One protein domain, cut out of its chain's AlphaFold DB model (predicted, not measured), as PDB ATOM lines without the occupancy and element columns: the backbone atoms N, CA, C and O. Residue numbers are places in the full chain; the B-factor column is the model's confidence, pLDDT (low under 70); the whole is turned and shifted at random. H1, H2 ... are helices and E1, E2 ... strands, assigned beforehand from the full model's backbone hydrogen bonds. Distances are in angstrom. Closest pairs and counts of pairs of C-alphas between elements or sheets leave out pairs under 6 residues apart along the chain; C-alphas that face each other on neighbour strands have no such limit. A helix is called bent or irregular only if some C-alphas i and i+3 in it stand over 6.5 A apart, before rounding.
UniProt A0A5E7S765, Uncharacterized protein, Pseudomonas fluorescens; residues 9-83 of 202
ATOM      1  N   THR A   9     -38.359 -24.099  18.303       85.44
ATOM      2  CA  THR A   9     -38.162 -25.510  17.945       85.44
ATOM      3  C   THR A   9     -39.298 -26.336  18.535       85.44
ATOM      4  O   THR A   9     -39.494 -26.321  19.749       85.44
ATOM      5  N   SER A  10     -40.053 -27.020  17.682       85.31
ATOM      6  CA  SER A  10     -41.133 -27.938  18.064       85.31
ATOM      7  C   SER A  10     -40.576 -29.316  18.408       85.31
ATOM      8  O   SER A  10     -40.901 -29.879  19.449       85.31
ATOM      9  N   GLU A  11     -39.692 -29.828  17.556       88.19
ATOM     10  CA  GLU A  11     -39.119 -31.163  17.665       88.19
ATOM     11  C   GLU A  11     -37.662 -31.158  17.199       88.19
ATOM     12  O   GLU A  11     -37.275 -30.419  16.287       88.19
ATOM     13  N   ARG A  12     -36.837 -31.995  17.828       90.25
ATOM     14  CA  ARG A  12     -35.455 -32.228  17.417       90.25
ATOM     15  C   ARG A  12     -35.133 -33.706  17.555       90.25
ATOM     16  O   ARG A  12     -35.105 -34.209  18.671       90.25
ATOM     17  N   ALA A  13     -34.836 -34.348  16.432       91.69
ATOM     18  CA  ALA A  13     -34.453 -35.752  16.375       91.69
ATOM     19  C   ALA A  13     -32.960 -35.877  16.058       91.69
ATOM     20  O   ALA A  13     -32.461 -35.298  15.080       91.69
ATOM     21  N   LEU A  14     -32.214 -36.619  16.877       91.75
ATOM     22  CA  LEU A  14     -30.803 -36.896  16.614       91.75
ATOM     23  C   LEU A  14     -30.653 -37.865  15.442       91.75
ATOM     24  O   LEU A  14     -31.488 -38.734  15.216       91.75
ATOM     25  N   ARG A  15     -29.523 -37.797  14.726       88.81
ATOM     26  CA  ARG A  15     -29.213 -38.765  13.658       88.81
ATOM     27  C   ARG A  15     -29.406 -40.218  14.107       88.81
ATOM     28  O   ARG A  15     -29.904 -41.026  13.335       88.81
ATOM     29  N   ALA A  16     -28.972 -40.542  15.324       88.06
ATOM     30  CA  ALA A  16     -29.009 -41.899  15.869       88.06
ATOM     31  C   ALA A  16     -30.437 -42.454  16.024       88.06
ATOM     32  O   ALA A  16     -30.620 -43.669  16.059       88.06
ATOM     33  N   GLU A  17     -31.438 -41.577  16.087       88.38
ATOM     34  CA  GLU A  17     -32.849 -41.954  16.168       88.38
ATOM     35  C   GLU A  17     -33.402 -42.415  14.814       88.38
ATOM     36  O   GLU A  17     -34.429 -43.097  14.775       88.38
ATOM     37  N   PHE A  18     -32.703 -42.110  13.713       87.88
ATOM     38  CA  PHE A  18     -33.046 -42.595  12.382       87.88
ATOM     39  C   PHE A  18     -32.343 -43.924  12.096       87.88
ATOM     40  O   PHE A  18     -31.116 -44.013  12.026       87.88
ATOM     41  N   ASN A  19     -33.131 -44.982  11.928       85.25
ATOM     42  CA  ASN A  19     -32.656 -46.340  11.672       85.25
ATOM     43  C   ASN A  19     -33.659 -47.107  10.792       85.25
ATOM     44  O   ASN A  19     -34.654 -46.553  10.341       85.25
ATOM     45  N   LYS A  20     -33.437 -48.404  10.546       82.12
ATOM     46  CA  LYS A  20     -34.333 -49.209   9.690       82.12
ATOM     47  C   LYS A  20     -35.795 -49.248  10.168       82.12
ATOM     48  O   LYS A  20     -36.679 -49.467   9.350       82.12
ATOM     49  N   LYS A  21     -36.043 -49.073  11.470       85.06
ATOM     50  CA  LYS A  21     -37.387 -49.034  12.073       85.06
ATOM     51  C   LYS A  21     -37.978 -47.620  12.115       85.06
ATOM     52  O   LYS A  21     -39.190 -47.491  12.215       85.06
ATOM     53  N   ASN A  22     -37.139 -46.592  12.025       86.38
ATOM     54  CA  ASN A  22     -37.534 -45.188  11.968       86.38
ATOM     55  C   ASN A  22     -36.743 -44.488  10.850       86.38
ATOM     56  O   ASN A  22     -35.712 -43.866  11.122       86.38
ATOM     57  N   PRO A  23     -37.121 -44.694   9.577       89.19
ATOM     58  CA  PRO A  23     -36.367 -44.157   8.454       89.19
ATOM     59  C   PRO A  23     -36.470 -42.631   8.394       89.19
ATOM     60  O   PRO A  23     -37.363 -42.014   8.975       89.19
ATOM     61  N   LEU A  24     -35.554 -42.013   7.646       90.31
ATOM     62  CA  LEU A  24     -35.647 -40.587   7.356       90.31
ATOM     63  C   LEU A  24     -36.971 -40.270   6.641       90.31
ATOM     64  O   LEU A  24     -37.397 -41.037   5.775       90.31
ATOM     65  N   PRO A  25     -37.611 -39.125   6.942       89.75
ATOM     66  CA  PRO A  25     -38.763 -38.666   6.180       89.75
ATOM     67  C   PRO A  25     -38.422 -38.570   4.691       89.75
ATOM     68  O   PRO A  25     -37.335 -38.112   4.347       89.75
ATOM     69  N   LYS A  26     -39.377 -38.881   3.807       89.62
ATOM     70  CA  LYS A  26     -39.179 -38.905   2.343       89.62
ATOM     71  C   LYS A  26     -38.469 -37.663   1.781       89.62
ATOM     72  O   LYS A  26     -37.581 -37.752   0.942       89.62
ATOM     73  N   LYS A  27     -38.815 -36.477   2.295       90.25
ATOM     74  CA  LYS A  27     -38.205 -35.191   1.899       90.25
ATOM     75  C   LYS A  27     -36.710 -35.062   2.247       90.25
ATOM     76  O   LYS A  27     -36.064 -34.150   1.748       90.25
ATOM     77  N   LEU A  28     -36.182 -35.932   3.108       90.50
ATOM     78  CA  LEU A  28     -34.802 -35.965   3.598       90.50
ATOM     79  C   LEU A  28     -34.047 -37.238   3.182       90.50
ATOM     80  O   LEU A  28     -32.926 -37.440   3.640       90.50
ATOM     81  N   GLU A  29     -34.603 -38.074   2.301       88.44
ATOM     82  CA  GLU A  29     -33.925 -39.285   1.802       88.44
ATOM     83  C   GLU A  29     -32.575 -38.977   1.137       88.44
ATOM     84  O   GLU A  29     -31.655 -39.786   1.190       88.44
ATOM     85  N   PHE A  30     -32.394 -37.773   0.584       86.38
ATOM     86  CA  PHE A  30     -31.113 -37.337   0.014       86.38
ATOM     87  C   PHE A  30     -29.972 -37.236   1.047       86.38
ATOM     88  O   PHE A  30     -28.805 -37.121   0.666       86.38
ATOM     89  N   LEU A  31     -30.293 -37.244   2.346       87.75
ATOM     90  CA  LEU A  31     -29.320 -37.308   3.437       87.75
ATOM     91  C   LEU A  31     -28.910 -38.742   3.780       87.75
ATOM     92  O   LEU A  31     -28.088 -38.934   4.684       87.75
ATOM     93  N   ASP A  32     -29.450 -39.749   3.096       84.00
ATOM     94  CA  ASP A  32     -29.028 -41.123   3.317       84.00
ATOM     95  C   ASP A  32     -27.529 -41.280   3.002       84.00
ATOM     96  O   ASP A  32     -26.992 -40.764   2.018       84.00
ATOM     97  N   GLY A  33     -26.798 -41.900   3.928       83.06
ATOM     98  CA  GLY A  33     -25.334 -41.975   3.879       83.06
ATOM     99  C   GLY A  33     -24.571 -40.643   4.052       83.06
ATOM    100  O   GLY A  33     -23.341 -40.629   3.932       83.06
ATOM    101  N   VAL A  34     -25.233 -39.520   4.355       86.12
ATOM    102  CA  VAL A  34     -24.598 -38.225   4.686       86.12
ATOM    103  C   VAL A  34     -24.522 -38.078   6.196       86.12
ATOM    104  O   VAL A  34     -25.536 -38.292   6.839       86.12
ATOM    105  N   LYS A  35     -23.371 -37.715   6.786       88.12
ATOM    106  CA  LYS A  35     -23.227 -37.475   8.239       88.12
ATOM    107  C   LYS A  35     -23.799 -36.108   8.645       88.12
ATOM    108  O   LYS A  35     -23.286 -35.095   8.192       88.12
ATOM    109  N   PHE A  36     -24.800 -36.092   9.521       92.31
ATOM    110  CA  PHE A  36     -25.403 -34.905  10.147       92.31
ATOM    111  C   PHE A  36     -25.617 -35.156  11.649       92.31
ATOM    112  O   PHE A  36     -25.540 -36.304  12.093       92.31
ATOM    113  N   THR A  37     -25.853 -34.104  12.430       92.12
ATOM    114  CA  THR A  37     -26.016 -34.161  13.893       92.12
ATOM    115  C   THR A  37     -27.466 -34.411  14.286       92.12
ATOM    116  O   THR A  37     -27.769 -35.394  14.964       92.12
ATOM    117  N   SER A  38     -28.370 -33.531  13.857       91.81
ATOM    118  CA  SER A  38     -29.791 -33.609  14.189       91.81
ATOM    119  C   SER A  38     -30.648 -32.949  13.114       91.81
ATOM    120  O   SER A  38     -30.145 -32.181  12.287       91.81
ATOM    121  N   ILE A  39     -31.935 -33.274  13.121       92.38
ATOM    122  CA  ILE A  39     -32.962 -32.607  12.329       92.38
ATOM    123  C   ILE A  39     -33.877 -31.885  13.313       92.38
ATOM    124  O   ILE A  39     -34.460 -32.515  14.193       92.38
ATOM    125  N   ALA A  40     -33.972 -30.568  13.171       90.12
ATOM    126  CA  ALA A  40     -34.814 -29.715  13.993       90.12
ATOM    127  C   ALA A  40     -35.972 -29.164  13.163       90.12
ATOM    128  O   ALA A  40     -35.787 -28.655  12.053       90.12
ATOM    129  N   TYR A  41     -37.167 -29.232  13.721       89.12
ATOM    130  CA  TYR A  41     -38.366 -28.640  13.162       89.12
ATOM    131  C   TYR A  41     -38.610 -27.321  13.891       89.12
ATOM    132  O   TYR A  41     -38.698 -27.275  15.118       89.12
ATOM    133  N   VAL A  42     -38.577 -26.215  13.147       87.88
ATOM    134  CA  VAL A  42     -38.542 -24.865  13.717       87.88
ATOM    135  C   VAL A  42     -39.584 -23.980  13.054       87.88
ATOM    136  O   VAL A  42     -39.599 -23.811  11.832       87.88
ATOM    137  N   THR A  43     -40.404 -23.334  13.873       85.94
ATOM    138  CA  THR A  43     -41.319 -22.279  13.441       85.94
ATOM    139  C   THR A  43     -40.615 -20.936  13.570       85.94
ATOM    140  O   THR A  43     -40.364 -20.445  14.672       85.94
ATOM    141  N   LEU A  44     -40.242 -20.358  12.428       82.62
ATOM    142  CA  LEU A  44     -39.592 -19.048  12.368       82.62
ATOM    143  C   LEU A  44     -40.598 -17.925  12.688       82.62
ATOM    144  O   LEU A  44     -41.774 -18.082  12.370       82.62
ATOM    145  N   PRO A  45     -40.158 -16.784  13.256       76.19
ATOM    146  CA  PRO A  45     -41.055 -15.706  13.700       76.19
ATOM    147  C   PRO A  45     -41.968 -15.157  12.598       76.19
ATOM    148  O   PRO A  45     -43.106 -14.792  12.868       76.19
ATOM    149  N   ASP A  46     -41.474 -15.153  11.358       76.31
ATOM    150  CA  ASP A  46     -42.151 -14.561  10.200       76.31
ATOM    151  C   ASP A  46     -42.924 -15.596   9.362       76.31
ATOM    152  O   ASP A  46     -43.425 -15.278   8.282       76.31
ATOM    153  N   LYS A  47     -42.978 -16.866   9.794       70.06
ATOM    154  CA  LYS A  47     -43.570 -17.954   9.002       70.06
ATOM    155  C   LYS A  47     -44.693 -18.666   9.743       70.06
ATOM    156  O   LYS A  47     -44.528 -19.138  10.858       70.06
ATOM    157  N   VAL A  48     -45.800 -18.861   9.024       69.94
ATOM    158  CA  VAL A  48     -46.931 -19.708   9.446       69.94
ATOM    159  C   VAL A  48     -46.578 -21.203   9.370       69.94
ATOM    160  O   VAL A  48     -47.201 -22.024  10.033       69.94
ATOM    161  N   LYS A  49     -45.577 -21.577   8.558       76.62
ATOM    162  CA  LYS A  49     -45.188 -22.972   8.312       76.62
ATOM    163  C   LYS A  49     -43.865 -23.329   8.986       76.62
ATOM    164  O   LYS A  49     -42.891 -22.575   8.918       76.62
ATOM    165  N   GLU A  50     -43.836 -24.528   9.550       81.56
ATOM    166  CA  GLU A  50     -42.659 -25.156  10.139       81.56
ATOM    167  C   GLU A  50     -41.573 -25.404   9.079       81.56
ATOM    168  O   GLU A  50     -41.835 -25.892   7.976       81.56
ATOM    169  N   SER A  51     -40.338 -25.023   9.397       85.94
ATOM    170  CA  SER A  51     -39.159 -25.233   8.558       85.94
ATOM    171  C   SER A  51     -38.313 -26.364   9.131       85.94
ATOM    172  O   SER A  51     -38.116 -26.450  10.339       85.94
ATOM    173  N   THR A  52     -37.783 -27.224   8.265       89.12
ATOM    174  CA  THR A  52     -36.873 -28.301   8.670       89.12
ATOM    175  C   THR A  52     -35.432 -27.825   8.528       89.12
ATOM    176  O   THR A  52     -34.991 -27.512   7.422       89.12
ATOM    177  N   LEU A  53     -34.708 -27.762   9.641       88.69
ATOM    178  CA  LEU A  53     -33.291 -27.428   9.701       88.69
ATOM    179  C   LEU A  53     -32.476 -28.696   9.947       88.69
ATOM    180  O   LEU A  53     -32.829 -29.524  10.783       88.69
ATOM    181  N   ILE A  54     -31.376 -28.838   9.213       91.38
ATOM    182  CA  ILE A  54     -30.448 -29.956   9.364       91.38
ATOM    183  C   ILE A  54     -29.169 -29.396   9.962       91.38
ATOM    184  O   ILE A  54     -28.538 -28.506   9.389       91.38
ATOM    185  N   GLU A  55     -28.793 -29.914  11.118       90.69
ATOM    186  CA  GLU A  55     -27.608 -29.464  11.825       90.69
ATOM    187  C   GLU A  55     -26.407 -30.325  11.467       90.69
ATOM    188  O   GLU A  55     -26.465 -31.557  11.492       90.69
ATOM    189  N   PHE A  56     -25.284 -29.666  11.211       92.06
ATOM    190  CA  PHE A  56     -24.003 -30.303  10.956       92.06
ATOM    191  C   PHE A  56     -22.959 -29.759  11.924       92.06
ATOM    192  O   PHE A  56     -22.958 -28.577  12.267       92.06
ATOM    193  N   THR A  57     -22.023 -30.609  12.330       89.62
ATOM    194  CA  THR A  57     -20.770 -30.135  12.931       89.62
ATOM    195  C   THR A  57     -19.882 -29.491  11.860       89.62
ATOM    196  O   THR A  57     -19.937 -29.907  10.697       89.62
ATOM    197  N   PRO A  58     -18.994 -28.544  12.218       86.00
ATOM    198  CA  PRO A  58     -18.055 -27.949  11.264       86.00
ATOM    199  C   PRO A  58     -17.240 -28.993  10.487       86.00
ATOM    200  O   PRO A  58     -17.080 -28.879   9.276       86.00
ATOM    201  N   LYS A  59     -16.815 -30.072  11.162       83.75
ATOM    202  CA  LYS A  59     -16.098 -31.191  10.536       83.75
ATOM    203  C   LYS A  59     -16.944 -31.914   9.483       83.75
ATOM    204  O   LYS A  59     -16.442 -32.212   8.407       83.75
ATOM    205  N   GLN A  60     -18.228 -32.162   9.756       86.88
ATOM    206  CA  GLN A  60     -19.139 -32.780   8.783       86.88
ATOM    207  C   GLN A  60     -19.380 -31.876   7.569       86.88
ATOM    208  O   GLN A  60     -19.415 -32.367   6.444       86.88
ATOM    209  N   VAL A  61     -19.506 -30.560   7.779       83.56
ATOM    210  CA  VAL A  61     -19.606 -29.596   6.671       83.56
ATOM    211  C   VAL A  61     -18.333 -29.627   5.829       83.56
ATOM    212  O   VAL A  61     -18.415 -29.717   4.608       83.56
ATOM    213  N   GLN A  62     -17.161 -29.624   6.462       77.88
ATOM    214  CA  GLN A  62     -15.880 -29.701   5.762       77.88
ATOM    215  C   GLN A  62     -15.733 -31.013   4.977       77.88
ATOM    216  O   GLN A  62     -15.349 -30.979   3.814       77.88
ATOM    217  N   GLU A  63     -16.114 -32.159   5.552       81.31
ATOM    218  CA  GLU A  63     -16.152 -33.448   4.843       81.31
ATOM    219  C   GLU A  63     -17.099 -33.408   3.632       81.31
ATOM    220  O   GLU A  63     -16.773 -33.958   2.580       81.31
ATOM    221  N   LEU A  64     -18.251 -32.738   3.740       83.06
ATOM    222  CA  LEU A  64     -19.181 -32.572   2.620       83.06
ATOM    223  C   LEU A  64     -18.624 -31.662   1.529       83.06
ATOM    224  O   LEU A  64     -18.795 -31.966   0.349       83.06
ATOM    225  N   LEU A  65     -17.939 -30.585   1.911       79.88
ATOM    226  CA  LEU A  65     -17.262 -29.689   0.979       79.88
ATOM    227  C   LEU A  65     -16.113 -30.408   0.265       79.88
ATOM    228  O   LEU A  65     -16.065 -30.370  -0.958       79.88
ATOM    229  N   VAL A  66     -15.280 -31.170   0.981       76.38
ATOM    230  CA  VAL A  66     -14.214 -31.992   0.383       76.38
ATOM    231  C   VAL A  66     -14.803 -33.073  -0.522       76.38
ATOM    232  O   VAL A  66     -14.348 -33.259  -1.645       76.38
ATOM    233  N   ARG A  67     -15.867 -33.767  -0.099       74.50
ATOM    234  CA  ARG A  67     -16.551 -34.765  -0.940       74.50
ATOM    235  C   ARG A  67     -17.136 -34.125  -2.199       74.50
ATOM    236  O   ARG A  67     -17.100 -34.744  -3.261       74.50
ATOM    237  N   ARG A  68     -17.650 -32.895  -2.099       72.75
ATOM    238  CA  ARG A  68     -18.096 -32.092  -3.243       72.75
ATOM    239  C   ARG A  68     -16.913 -31.730  -4.140       72.75
ATOM    240  O   ARG A  68     -17.016 -31.925  -5.342       72.75
ATOM    241  N   GLU A  69     -15.795 -31.272  -3.597       68.12
ATOM    242  CA  GLU A  69     -14.588 -30.947  -4.367       68.12
ATOM    243  C   GLU A  69     -13.948 -32.171  -5.022       68.12
ATOM    244  O   GLU A  69     -13.486 -32.080  -6.146       68.12
ATOM    245  N   VAL A  70     -13.974 -33.352  -4.413       68.62
ATOM    246  CA  VAL A  70     -13.492 -34.575  -5.072       68.62
ATOM    247  C   VAL A  70     -14.438 -34.975  -6.208       68.62
ATOM    248  O   VAL A  70     -13.996 -35.284  -7.314       68.62
ATOM    249  N   ARG A  71     -15.755 -34.916  -5.970       66.12
ATOM    250  CA  ARG A  71     -16.773 -35.343  -6.942       66.12
ATOM    251  C   ARG A  71     -16.928 -34.360  -8.114       66.12
ATOM    252  O   ARG A  71     -17.116 -34.795  -9.244       66.12
ATOM    253  N   TYR A  72     -16.811 -33.055  -7.867       62.28
ATOM    254  CA  TYR A  72     -16.940 -32.001  -8.881       62.28
ATOM    255  C   TYR A  72     -15.603 -31.402  -9.320       62.28
ATOM    256  O   TYR A  72     -15.486 -30.994 -10.465       62.28
ATOM    257  N   GLY A  73     -14.582 -31.370  -8.469       60.03
ATOM    258  CA  GLY A  73     -13.214 -30.990  -8.843       60.03
ATOM    259  C   GLY A  73     -12.530 -32.064  -9.687       60.03
ATOM    260  O   GLY A  73     -11.763 -31.722 -10.581       60.03
ATOM    261  N   GLY A  74     -12.893 -33.341  -9.507       58.78
ATOM    262  CA  GLY A  74     -12.596 -34.402 -10.470       58.78
ATOM    263  C   GLY A  74     -13.261 -34.147 -11.823       58.78
ATOM    264  O   GLY A  74     -12.590 -34.228 -12.840       58.78
ATOM    265  N   ALA A  75     -14.536 -33.743 -11.849       55.47
ATOM    266  CA  ALA A  75     -15.241 -33.396 -13.087       55.47
ATOM    267  C   ALA A  75     -14.690 -32.120 -13.753       55.47
ATOM    268  O   ALA A  75     -14.566 -32.074 -14.970       55.47
ATOM    269  N   LEU A  76     -14.300 -31.107 -12.975       54.38
ATOM    270  CA  LEU A  76     -13.656 -29.887 -13.463       54.38
ATOM    271  C   LEU A  76     -12.259 -30.169 -14.012       54.38
ATOM    272  O   LEU A  76     -11.959 -29.696 -15.098       54.38
ATOM    273  N   ARG A  77     -11.432 -30.980 -13.334       55.88
ATOM    274  CA  ARG A  77     -10.148 -31.450 -13.887       55.88
ATOM    275  C   ARG A  77     -10.360 -32.307 -15.130       55.88
ATOM    276  O   ARG A  77      -9.709 -32.063 -16.128       55.88
ATOM    277  N   PHE A  78     -11.345 -33.203 -15.134       52.88
ATOM    278  CA  PHE A  78     -11.701 -34.004 -16.306       52.88
ATOM    279  C   PHE A  78     -12.173 -33.142 -17.489       52.88
ATOM    280  O   PHE A  78     -11.882 -33.475 -18.632       52.88
ATOM    281  N   LEU A  79     -12.871 -32.029 -17.241       53.88
ATOM    282  CA  LEU A  79     -13.275 -31.054 -18.263       53.88
ATOM    283  C   LEU A  79     -12.106 -30.168 -18.724       53.88
ATOM    284  O   LEU A  79     -12.030 -29.846 -19.907       53.88
ATOM    285  N   ASN A  80     -11.185 -29.806 -17.827       53.78
ATOM    286  CA  ASN A  80     -10.036 -28.949 -18.139       53.78
ATOM    287  C   ASN A  80      -8.906 -29.724 -18.847       53.78
ATOM    288  O   ASN A  80      -8.333 -29.229 -19.815       53.78
ATOM    289  N   ASP A  81      -8.656 -30.970 -18.435       53.78
ATOM    290  CA  ASP A  81      -7.765 -31.926 -19.110       53.78
ATOM    291  C   ASP A  81      -8.405 -32.436 -20.416       53.78
ATOM    292  O   ASP A  81      -7.707 -32.754 -21.379       53.78
ATOM    293  N   ARG A  82      -9.748 -32.382 -20.520       44.97
ATOM    294  CA  ARG A  82     -10.489 -32.369 -21.792       44.97
ATOM    295  C   ARG A  82     -10.538 -30.991 -22.474       44.97
ATOM    296  O   ARG A  82     -11.401 -30.773 -23.324       44.97
ATOM    297  N   LYS A  83      -9.452 -30.215 -22.410       48.19
ATOM    298  CA  LYS A  83      -8.894 -29.628 -23.650       48.19
ATOM    299  C   LYS A  83      -8.385 -30.726 -24.609       48.19
ATOM    300  O   LYS A  83      -7.369 -30.586 -25.282       48.19
TER     301      LYS A  83
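Overview. This is residues 9 to 83 of the 202 residues of an uncharacterized protein of Pseudomonas fluorescens (UniProt A0A5E7S765). A small head, made of the three-stranded sheet E1, E2 and E3 together with the short helix H1 and its loops, gives way to one long helix, H2, which leads out from the end of E3; residues 65 to 83, of which 65 to 81 belong to H2, stick out as an arm. The printed part has 75 residues with two named helices and three named strands, in the order E1, H1, E2, E3, H2. The sheet's order is E1, E2, E3, all antiparallel, and the class is mixed, helices and strands. The whole is only just loose, close to extended, with a radius of gyration of the C-alphas of 16.7 A, and only just elongated, spanning 52 by 34 by 23 A.

Arrangement. E1, residues 9 to 14, is an edge strand and the antiparallel neighbour of E2, residues 38 to 43, at 172 degrees between their directions. C-alphas 14 and 38 face each other at 4.2 A, and N 10 and O 41 are within hydrogen-bond range at 2.9 A. H1, residues 26 to 31, is irregular, with C-alphas 27 and 30 at 7.6 A, and only grazes the sheet with its residues 27 to 31. E2, the inner strand, forms a hairpin with the edge strand E3, residues 51 to 55, antiparallel at 150 degrees; N 40 and O 53 are 2.8 A apart, within hydrogen-bond range. H2, residues 58 to 81, is not on the sheet, and it is apart from E1, E2 and H1. Of the O i to N i+4 pairs, 0 of 2 are within hydrogen-bond range in H1, where 2 of 3 O i to N i+3 pairs are, and 19 of 20 in H2.

Along the chain. E1 begins at C-alpha 9, (-38.162, -25.510, 17.945), and is 13.6 A long from first to last C-alpha. H1 measures 10.0 A, E2 16.2 A and E3 12.7 A, each from first to last C-alpha. H2 begins at C-alpha 58, (-18.055, -27.949, 11.264), and ends 32.3 A away at C-alpha 81, (-7.765, -31.926, -19.110).

Size, cuts and confidence. The two C-alphas farthest apart are those of Ser 10 and Lys 83, at 52.7 A. Without residues 65 to 83, which stand free, the body of 56 residues spans 32 by 29 by 16 A. The printed part has no cut. The link from E1 to H1, 11 residues, is long; those from H1 to E2 and from E2 to E3 are short, and that from E3 to H2 is tight. The model's mean pLDDT over the printed part is 79.9, with residue 48 and residues 69 to 83 under 70.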